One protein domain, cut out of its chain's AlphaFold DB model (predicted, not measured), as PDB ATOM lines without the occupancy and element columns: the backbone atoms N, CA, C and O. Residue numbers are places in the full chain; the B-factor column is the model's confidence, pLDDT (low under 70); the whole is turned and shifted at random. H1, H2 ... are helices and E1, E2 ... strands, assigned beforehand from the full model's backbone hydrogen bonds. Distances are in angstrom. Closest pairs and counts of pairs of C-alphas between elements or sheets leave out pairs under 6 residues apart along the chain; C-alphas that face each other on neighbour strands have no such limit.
ATOM      1  N   PHE A 231      44.337 162.588  97.145       64.12
ATOM      2  CA  PHE A 231      44.540 163.617  98.144       64.12
ATOM      3  C   PHE A 231      44.671 164.952  97.428       64.12
ATOM      4  O   PHE A 231      45.409 165.083  96.453       64.12
ATOM      5  N   ALA A 232      43.887 165.922  97.878       53.75
ATOM      6  CA  ALA A 232      43.908 167.296  97.408       53.75
ATOM      7  C   ALA A 232      43.972 168.209  98.634       53.75
ATOM      8  O   ALA A 232      43.544 167.811  99.713       53.75
ATOM      9  N   SER A 233      44.481 169.432  98.478       55.53
ATOM     10  CA  SER A 233      44.849 170.368  99.559       55.53
ATOM     11  C   SER A 233      43.850 170.470 100.725       55.53
ATOM     12  O   SER A 233      44.263 170.683 101.855       55.53
ATOM     13  N   LEU A 234      42.546 170.292 100.466       58.59
ATOM     14  CA  LEU A 234      41.473 170.383 101.468       58.59
ATOM     15  C   LEU A 234      40.546 169.154 101.530       58.59
ATOM     16  O   LEU A 234      39.540 169.196 102.239       58.59
ATOM     17  N   HIS A 235      40.839 168.090 100.774       66.56
ATOM     18  CA  HIS A 235      39.949 166.936 100.646       66.56
ATOM     19  C   HIS A 235      40.711 165.618 100.593       66.56
ATOM     20  O   HIS A 235      41.648 165.447  99.809       66.56
ATOM     21  N   ILE A 236      40.200 164.646 101.342       74.81
ATOM     22  CA  ILE A 236      40.460 163.233 101.087       74.81
ATOM     23  C   ILE A 236      39.299 162.730 100.256       74.81
ATOM     24  O   ILE A 236      38.146 162.817 100.686       74.81
ATOM     25  N   GLN A 237      39.598 162.237  99.062       77.69
ATOM     26  CA  GLN A 237      38.593 161.665  98.186       77.69
ATOM     27  C   GLN A 237      38.833 160.177  98.023       77.69
ATOM     28  O   GLN A 237      39.978 159.725  97.974       77.69
ATOM     29  N   TRP A 238      37.744 159.433  97.897       80.56
ATOM     30  CA  TRP A 238      37.782 157.999  97.687       80.56
ATOM     31  C   TRP A 238      36.786 157.560  96.622       80.56
ATOM     32  O   TRP A 238      35.805 158.251  96.335       80.56
ATOM     33  N   LYS A 239      37.048 156.393  96.050       76.75
ATOM     34  CA  LYS A 239      36.103 155.619  95.246       76.75
ATOM     35  C   LYS A 239      36.499 154.147  95.293       76.75
ATOM     36  O   LYS A 239      37.631 153.819  95.653       76.75
ATOM     37  N   LEU A 240      35.605 153.259  94.887       71.94
ATOM     38  CA  LEU A 240      35.987 151.891  94.543       71.94
ATOM     39  C   LEU A 240      36.773 151.900  93.223       71.94
ATOM     40  O   LEU A 240      36.477 152.679  92.318       71.94
ATOM     41  N   ARG A 241      37.741 150.998  93.054       72.75
ATOM     42  CA  ARG A 241      38.435 150.782  91.769       72.75
ATOM     43  C   ARG A 241      37.473 150.392  90.650       72.75
ATOM     44  O   ARG A 241      37.731 150.689  89.489       72.75
ATOM     45  N   SER A 242      36.369 149.735  91.002       74.62
ATOM     46  CA  SER A 242      35.287 149.400  90.077       74.62
ATOM     47  C   SER A 242      34.415 150.603  89.696       74.62
ATOM     48  O   SER A 242      33.684 150.527  88.712       74.62
ATOM     49  N   GLU A 243      34.452 151.702  90.458       75.12
ATOM     50  CA  GLU A 243      33.707 152.923  90.144       75.12
ATOM     51  C   GLU A 243      34.412 153.726  89.040       75.12
ATOM     52  O   GLU A 243      35.643 153.780  88.937       75.12
ATOM     53  N   ALA A 244      33.612 154.393  88.204       79.38
ATOM     54  CA  ALA A 244      34.127 155.227  87.127       79.38
ATOM     55  C   ALA A 244      35.067 156.325  87.659       79.38
ATOM     56  O   ALA A 244      34.882 156.865  88.749       79.38
ATOM     57  N   SER A 245      36.061 156.712  86.857       77.25
ATOM     58  CA  SER A 245      37.129 157.649  87.245       77.25
ATOM     59  C   SER A 245      36.666 159.034  87.718       77.25
ATOM     60  O   SER A 245      37.450 159.743  88.346       77.25
ATOM     61  N   HIS A 246      35.417 159.415  87.445       79.44
ATOM     62  CA  HIS A 246      34.821 160.690  87.840       79.44
ATOM     63  C   HIS A 246      33.979 160.620  89.130       79.44
ATOM     64  O   HIS A 246      33.636 161.671  89.667       79.44
ATOM     65  N   LEU A 247      33.671 159.429  89.660       81.56
ATOM     66  CA  LEU A 247      32.761 159.224  90.802       81.56
ATOM     67  C   LEU A 247      33.467 159.301  92.165       81.56
ATOM     68  O   LEU A 247      33.318 158.428  93.014       81.56
ATOM     69  N   TRP A 248      34.257 160.347  92.384       79.69
ATOM     70  CA  TRP A 248      34.955 160.542  93.655       79.69
ATOM     71  C   TRP A 248      34.023 161.085  94.737       79.69
ATOM     72  O   TRP A 248      33.351 162.098  94.540       79.69
ATOM     73  N   LYS A 249      34.043 160.443  95.903       80.81
ATOM     74  CA  LYS A 249      33.335 160.861  97.118       80.81
ATOM     75  C   LYS A 249      34.312 161.568  98.053       80.81
ATOM     76  O   LYS A 249      35.473 161.174  98.133       80.81
ATOM     77  N   ASN A 250      33.861 162.595  98.766       78.75
ATOM     78  CA  ASN A 250      34.696 163.355  99.702       78.75
ATOM     79  C   ASN A 250      34.512 162.803 101.119       78.75
ATOM     80  O   ASN A 250      33.382 162.781 101.582       78.75
ATOM     81  N   ILE A 251      35.592 162.401 101.795       75.56
ATOM     82  CA  ILE A 251      35.571 161.946 103.200       75.56
ATOM     83  C   ILE A 251      35.693 163.139 104.146       75.56
ATOM     84  O   ILE A 251      34.949 163.271 105.108       75.56
ATOM     85  N   LEU A 252      36.651 164.024 103.874       67.12
ATOM     86  CA  LEU A 252      36.930 165.175 104.721       67.12
ATOM     87  C   LEU A 252      36.730 166.456 103.917       67.12
ATOM     88  O   LEU A 252      37.267 166.597 102.818       67.12
ATOM     89  N   TYR A 253      35.951 167.373 104.482       59.00
ATOM     90  CA  TYR A 253      35.725 168.716 103.963       59.00
ATOM     91  C   TYR A 253      36.197 169.723 105.010       59.00
ATOM     92  O   TYR A 253      35.702 169.673 106.134       59.00
ATOM     93  N   ASN A 254      37.098 170.641 104.643       54.00
ATOM     94  CA  ASN A 254      37.550 171.765 105.476       54.00
ATOM     95  C   ASN A 254      38.067 171.375 106.871       54.00
ATOM     96  O   ASN A 254      37.314 171.325 107.854       54.00
ATOM     97  N   TYR A 255      39.384 171.213 106.970       53.91
ATOM     98  CA  TYR A 255      40.072 171.204 108.252       53.91
ATOM     99  C   TYR A 255      41.002 172.411 108.380       53.91
ATOM    100  O   TYR A 255      41.737 172.752 107.453       53.91
ATOM    101  N   LEU A 400      47.404 167.533 101.603       67.75
ATOM    102  CA  LEU A 400      47.335 166.744 102.830       67.75
ATOM    103  C   LEU A 400      48.078 165.417 102.621       67.75
ATOM    104  O   LEU A 400      47.766 164.689 101.673       67.75
ATOM    105  N   ASP A 401      49.019 165.092 103.504       71.56
ATOM    106  CA  ASP A 401      49.649 163.779 103.494       71.56
ATOM    107  C   ASP A 401      48.645 162.785 104.058       71.56
ATOM    108  O   ASP A 401      48.065 162.986 105.123       71.56
ATOM    109  N   CYS A 402      48.417 161.703 103.330       70.50
ATOM    110  CA  CYS A 402      47.468 160.676 103.715       70.50
ATOM    111  C   CYS A 402      48.059 159.305 103.428       70.50
ATOM    112  O   CYS A 402      48.759 159.111 102.430       70.50
ATOM    113  N   ARG A 403      47.755 158.336 104.282       68.94
ATOM    114  CA  ARG A 403      48.142 156.942 104.075       68.94
ATOM    115  C   ARG A 403      47.068 156.015 104.607       68.94
ATOM    116  O   ARG A 403      46.292 156.390 105.480       68.94
ATOM    117  N   ILE A 404      47.066 154.787 104.112       69.50
ATOM    118  CA  ILE A 404      46.360 153.694 104.773       69.50
ATOM    119  C   ILE A 404      47.374 153.016 105.685       69.50
ATOM    120  O   ILE A 404      48.438 152.591 105.233       69.50
ATOM    121  N   HIS A 405      47.064 152.942 106.972       68.44
ATOM    122  CA  HIS A 405      47.874 152.244 107.956       68.44
ATOM    123  C   HIS A 405      46.955 151.358 108.790       68.44
ATOM    124  O   HIS A 405      46.003 151.846 109.386       68.44
ATOM    125  N   PHE A 406      47.197 150.045 108.772       64.81
ATOM    126  CA  PHE A 406      46.347 149.050 109.444       64.81
ATOM    127  C   PHE A 406      44.850 149.162 109.104       64.81
ATOM    128  O   PHE A 406      43.996 149.061 109.980       64.81
ATOM    129  N   GLY A 407      44.526 149.383 107.825       66.69
ATOM    130  CA  GLY A 407      43.140 149.528 107.366       66.69
ATOM    131  C   GLY A 407      42.452 150.810 107.848       66.69
ATOM    132  O   GLY A 407      41.240 150.945 107.693       66.69
ATOM    133  N   VAL A 408      43.197 151.755 108.426       74.25
ATOM    134  CA  VAL A 408      42.718 153.075 108.841       74.25
ATOM    135  C   VAL A 408      43.291 154.124 107.903       74.25
ATOM    136  O   VAL A 408      44.487 154.129 107.600       74.25
ATOM    137  N   ILE A 409      42.432 155.024 107.431       78.06
ATOM    138  CA  ILE A 409      42.869 156.229 106.736       78.06
ATOM    139  C   ILE A 409      43.479 157.144 107.787       78.06
ATOM    140  O   ILE A 409      42.787 157.621 108.684       78.06
ATOM    141  N   GLN A 410      44.777 157.371 107.661       79.00
ATOM    142  CA  GLN A 410      45.516 158.340 108.446       79.00
ATOM    143  C   GLN A 410      45.812 159.566 107.597       79.00
ATOM    144  O   GLN A 410      46.082 159.451 106.398       79.00
ATOM    145  N   TYR A 411      45.819 160.727 108.234       78.44
ATOM    146  CA  TYR A 411      46.220 161.979 107.614       78.44
ATOM    147  C   TYR A 411      47.208 162.728 108.491       78.44
ATOM    148  O   TYR A 411      47.264 162.531 109.703       78.44
ATOM    149  N   LYS A 412      47.978 163.609 107.872       76.56
ATOM    150  CA  LYS A 412      48.749 164.630 108.561       76.56
ATOM    151  C   LYS A 412      48.918 165.837 107.659       76.56
ATOM    152  O   LYS A 412      48.914 165.731 106.429       76.56
ATOM    153  N   PHE A 413      49.083 166.995 108.266       72.56
ATOM    154  CA  PHE A 413      49.470 168.181 107.525       72.56
ATOM    155  C   PHE A 413      50.955 168.119 107.153       72.56
ATOM    156  O   PHE A 413      51.746 167.528 107.887       72.56
ATOM    157  N   PRO A 414      51.367 168.767 106.050       69.00
ATOM    158  CA  PRO A 414      52.753 168.746 105.574       69.00
ATOM    159  C   PRO A 414      53.810 169.178 106.602       69.00
ATOM    160  O   PRO A 414      54.976 168.822 106.454       69.00
ATOM    161  N   LEU A 415      53.415 169.956 107.615       71.81
ATOM    162  CA  LEU A 415      54.270 170.459 108.698       71.81
ATOM    163  C   LEU A 415      54.077 169.706 110.028       71.81
ATOM    164  O   LEU A 415      54.643 170.100 111.042       71.81
ATOM    165  N   GLN A 416      53.280 168.637 110.039       73.00
ATOM    166  CA  GLN A 416      53.117 167.754 111.189       73.00
ATOM    167  C   GLN A 416      53.994 166.510 111.045       73.00
ATOM    168  O   GLN A 416      54.082 165.880 109.984       73.00
ATOM    169  N   GLU A 417      54.615 166.118 112.153       72.69
ATOM    170  CA  GLU A 417      55.377 164.871 112.225       72.69
ATOM    171  C   GLU A 417      54.469 163.660 112.483       72.69
ATOM    172  O   GLU A 417      54.724 162.571 111.963       72.69
ATOM    173  N   GLN A 418      53.389 163.853 113.245       80.06
ATOM    174  CA  GLN A 418      52.494 162.784 113.679       80.06
ATOM    175  C   GLN A 418      51.338 162.565 112.700       80.06
ATOM    176  O   GLN A 418      50.826 163.500 112.092       80.06
ATOM    177  N   TRP A 419      50.948 161.300 112.549       80.00
ATOM    178  CA  TRP A 419      49.783 160.881 111.778       80.00
ATOM    179  C   TRP A 419      48.565 160.782 112.689       80.00
ATOM    180  O   TRP A 419      48.648 160.164 113.749       80.00
ATOM    181  N   SER A 420      47.441 161.324 112.235       82.50
ATOM    182  CA  SER A 420      46.153 161.257 112.917       82.50
ATOM    183  C   SER A 420      45.245 160.245 112.230       82.50
ATOM    184  O   SER A 420      45.095 160.258 111.005       82.50
ATOM    185  N   ASP A 421      44.625 159.373 113.020       84.69
ATOM    186  CA  ASP A 421      43.597 158.450 112.543       84.69
ATOM    187  C   ASP A 421      42.326 159.228 112.178       84.69
ATOM    188  O   ASP A 421      41.869 160.079 112.945       84.69
ATOM    189  N   LEU A 422      41.751 158.940 111.007       82.88
ATOM    190  CA  LEU A 422      40.496 159.541 110.553       82.88
ATOM    191  C   LEU A 422      39.333 158.558 110.633       82.88
ATOM    192  O   LEU A 422      38.354 158.806 111.329       82.88
ATOM    193  N   ILE A 423      39.410 157.480 109.851       85.06
ATOM    194  CA  ILE A 423      38.322 156.512 109.713       85.06
ATOM    195  C   ILE A 423      38.851 155.168 109.174       85.06
ATOM    196  O   ILE A 423      39.725 155.162 108.300       85.06
ATOM    197  N   PRO A 424      38.344 154.016 109.648       83.94
ATOM    198  CA  PRO A 424      38.602 152.708 109.064       83.94
ATOM    199  C   PRO A 424      38.061 152.604 107.635       83.94
ATOM    200  O   PRO A 424      36.941 153.021 107.346       83.94
ATOM    201  N   LEU A 425      38.813 151.963 106.743       74.31
ATOM    202  CA  LEU A 425      38.431 151.779 105.341       74.31
ATOM    203  C   LEU A 425      37.115 151.000 105.193       74.31
ATOM    204  O   LEU A 425      36.270 151.352 104.373       74.31
ATOM    205  N   LYS A 426      36.895 150.002 106.060       75.00
ATOM    206  CA  LYS A 426      35.646 149.224 106.146       75.00
ATOM    207  C   LYS A 426      34.399 150.084 106.399       75.00
ATOM    208  O   LYS A 426      33.288 149.667 106.081       75.00
ATOM    209  N   ASP A 427      34.556 151.275 106.976       84.25
ATOM    210  CA  ASP A 427      33.437 152.168 107.285       84.25
ATOM    211  C   ASP A 427      33.014 153.008 106.072       84.25
ATOM    212  O   ASP A 427      31.935 153.602 106.082       84.25
ATOM    213  N   LEU A 428      33.806 152.989 104.992       78.19
ATOM    214  CA  LEU A 428      33.432 153.555 103.695       78.19
ATOM    215  C   LEU A 428      32.501 152.634 102.892       78.19
ATOM    216  O   LEU A 428      31.891 153.069 101.915       78.19
ATOM    217  N   ILE A 429      32.362 151.366 103.287       75.00
ATOM    218  CA  ILE A 429      31.404 150.450 102.663       75.00
ATOM    219  C   ILE A 429      30.007 150.904 103.055       75.00
ATOM    220  O   ILE A 429      29.620 150.817 104.223       75.00
ATOM    221  N   LYS A 430      29.241 151.393 102.077       81.25
ATOM    222  CA  LYS A 430      27.847 151.766 102.305       81.25
ATOM    223  C   LYS A 430      27.053 150.527 102.712       81.25
ATOM    224  O   LYS A 430      27.050 149.525 101.998       81.25
TER     225      LYS A 430
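AT A GLANCE: This is residues 231 to 255 and 400 to 430 of the 954 residues of an uncharacterized protein of Capnocytophaga cynodegmi (UniProt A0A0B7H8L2). Two small strand pieces stand next to each other with few contacts between them: a hairpin, E1 and E2, whose turn sticks out at residues 241 to 246, and a three-strand sheet, E3, E4 and E5. A very short helix, H1, follows E5 and only grazes that sheet. The printed part has 56 residues, with E1, E2, E3, E4, E5 and H1 in that order; the larger sheet runs E3, E4, E5, both sheets are antiparallel, and the class is mostly strand. The whole is compact, with a radius of gyration of the C-alphas of 11.7 A and spans of 34 by 23 by 15 A.

HOW THE PARTS SIT: Residues 231 to 232 pair antiparallel with residues 235 to 236 of E1, residues 235 to 240. E1 forms a hairpin with E2, residues 249 to 253, at 159 degrees; N 238 and O 249 are within hydrogen-bond range at 2.9 A. E3, residues 401 to 405, and E1 have their closest C-alphas, those of Cys 402 and Ile 236, 7.9 A apart. E3, E4, residues 408 to 412, and E5, residues 420 to 424, form a meander, each strand the antiparallel neighbour of the one before. N 403 and O 410 are 2.9 A apart, and N 409 and O 423 are 2.8 A apart. H1, residues 425 to 428, is on the sheet but only grazes it, with residues 425 to 427; it is too short for an O i to N i+4 pair, and its one O i to N i+3 pair is within range. E2 is apart from E3, E4, E5 and H1.

IN THESE COORDINATES: E1 spans 16.7 A from C-alpha 235 at (39.949, 166.936, 100.646), E2 10.7 A, E3 12.5 A, E4 13.0 A and E5 12.0 A. H1 spans 5.6 A and ends with C-alpha 428 at (33.432, 153.555, 103.695).

THE WHOLE: The two C-alphas farthest apart, those of Ala 244 and Glu 417, are 34.3 A apart. Residues 256 to 399 are not printed, and C-alphas 255 and 400 are 10.1 A apart across the cut. Of the links that are printed whole, none is long. The mean pLDDT of the printed part is 73.4, and 16 residues are under 70, among them 231 to 235 and 403 to 407.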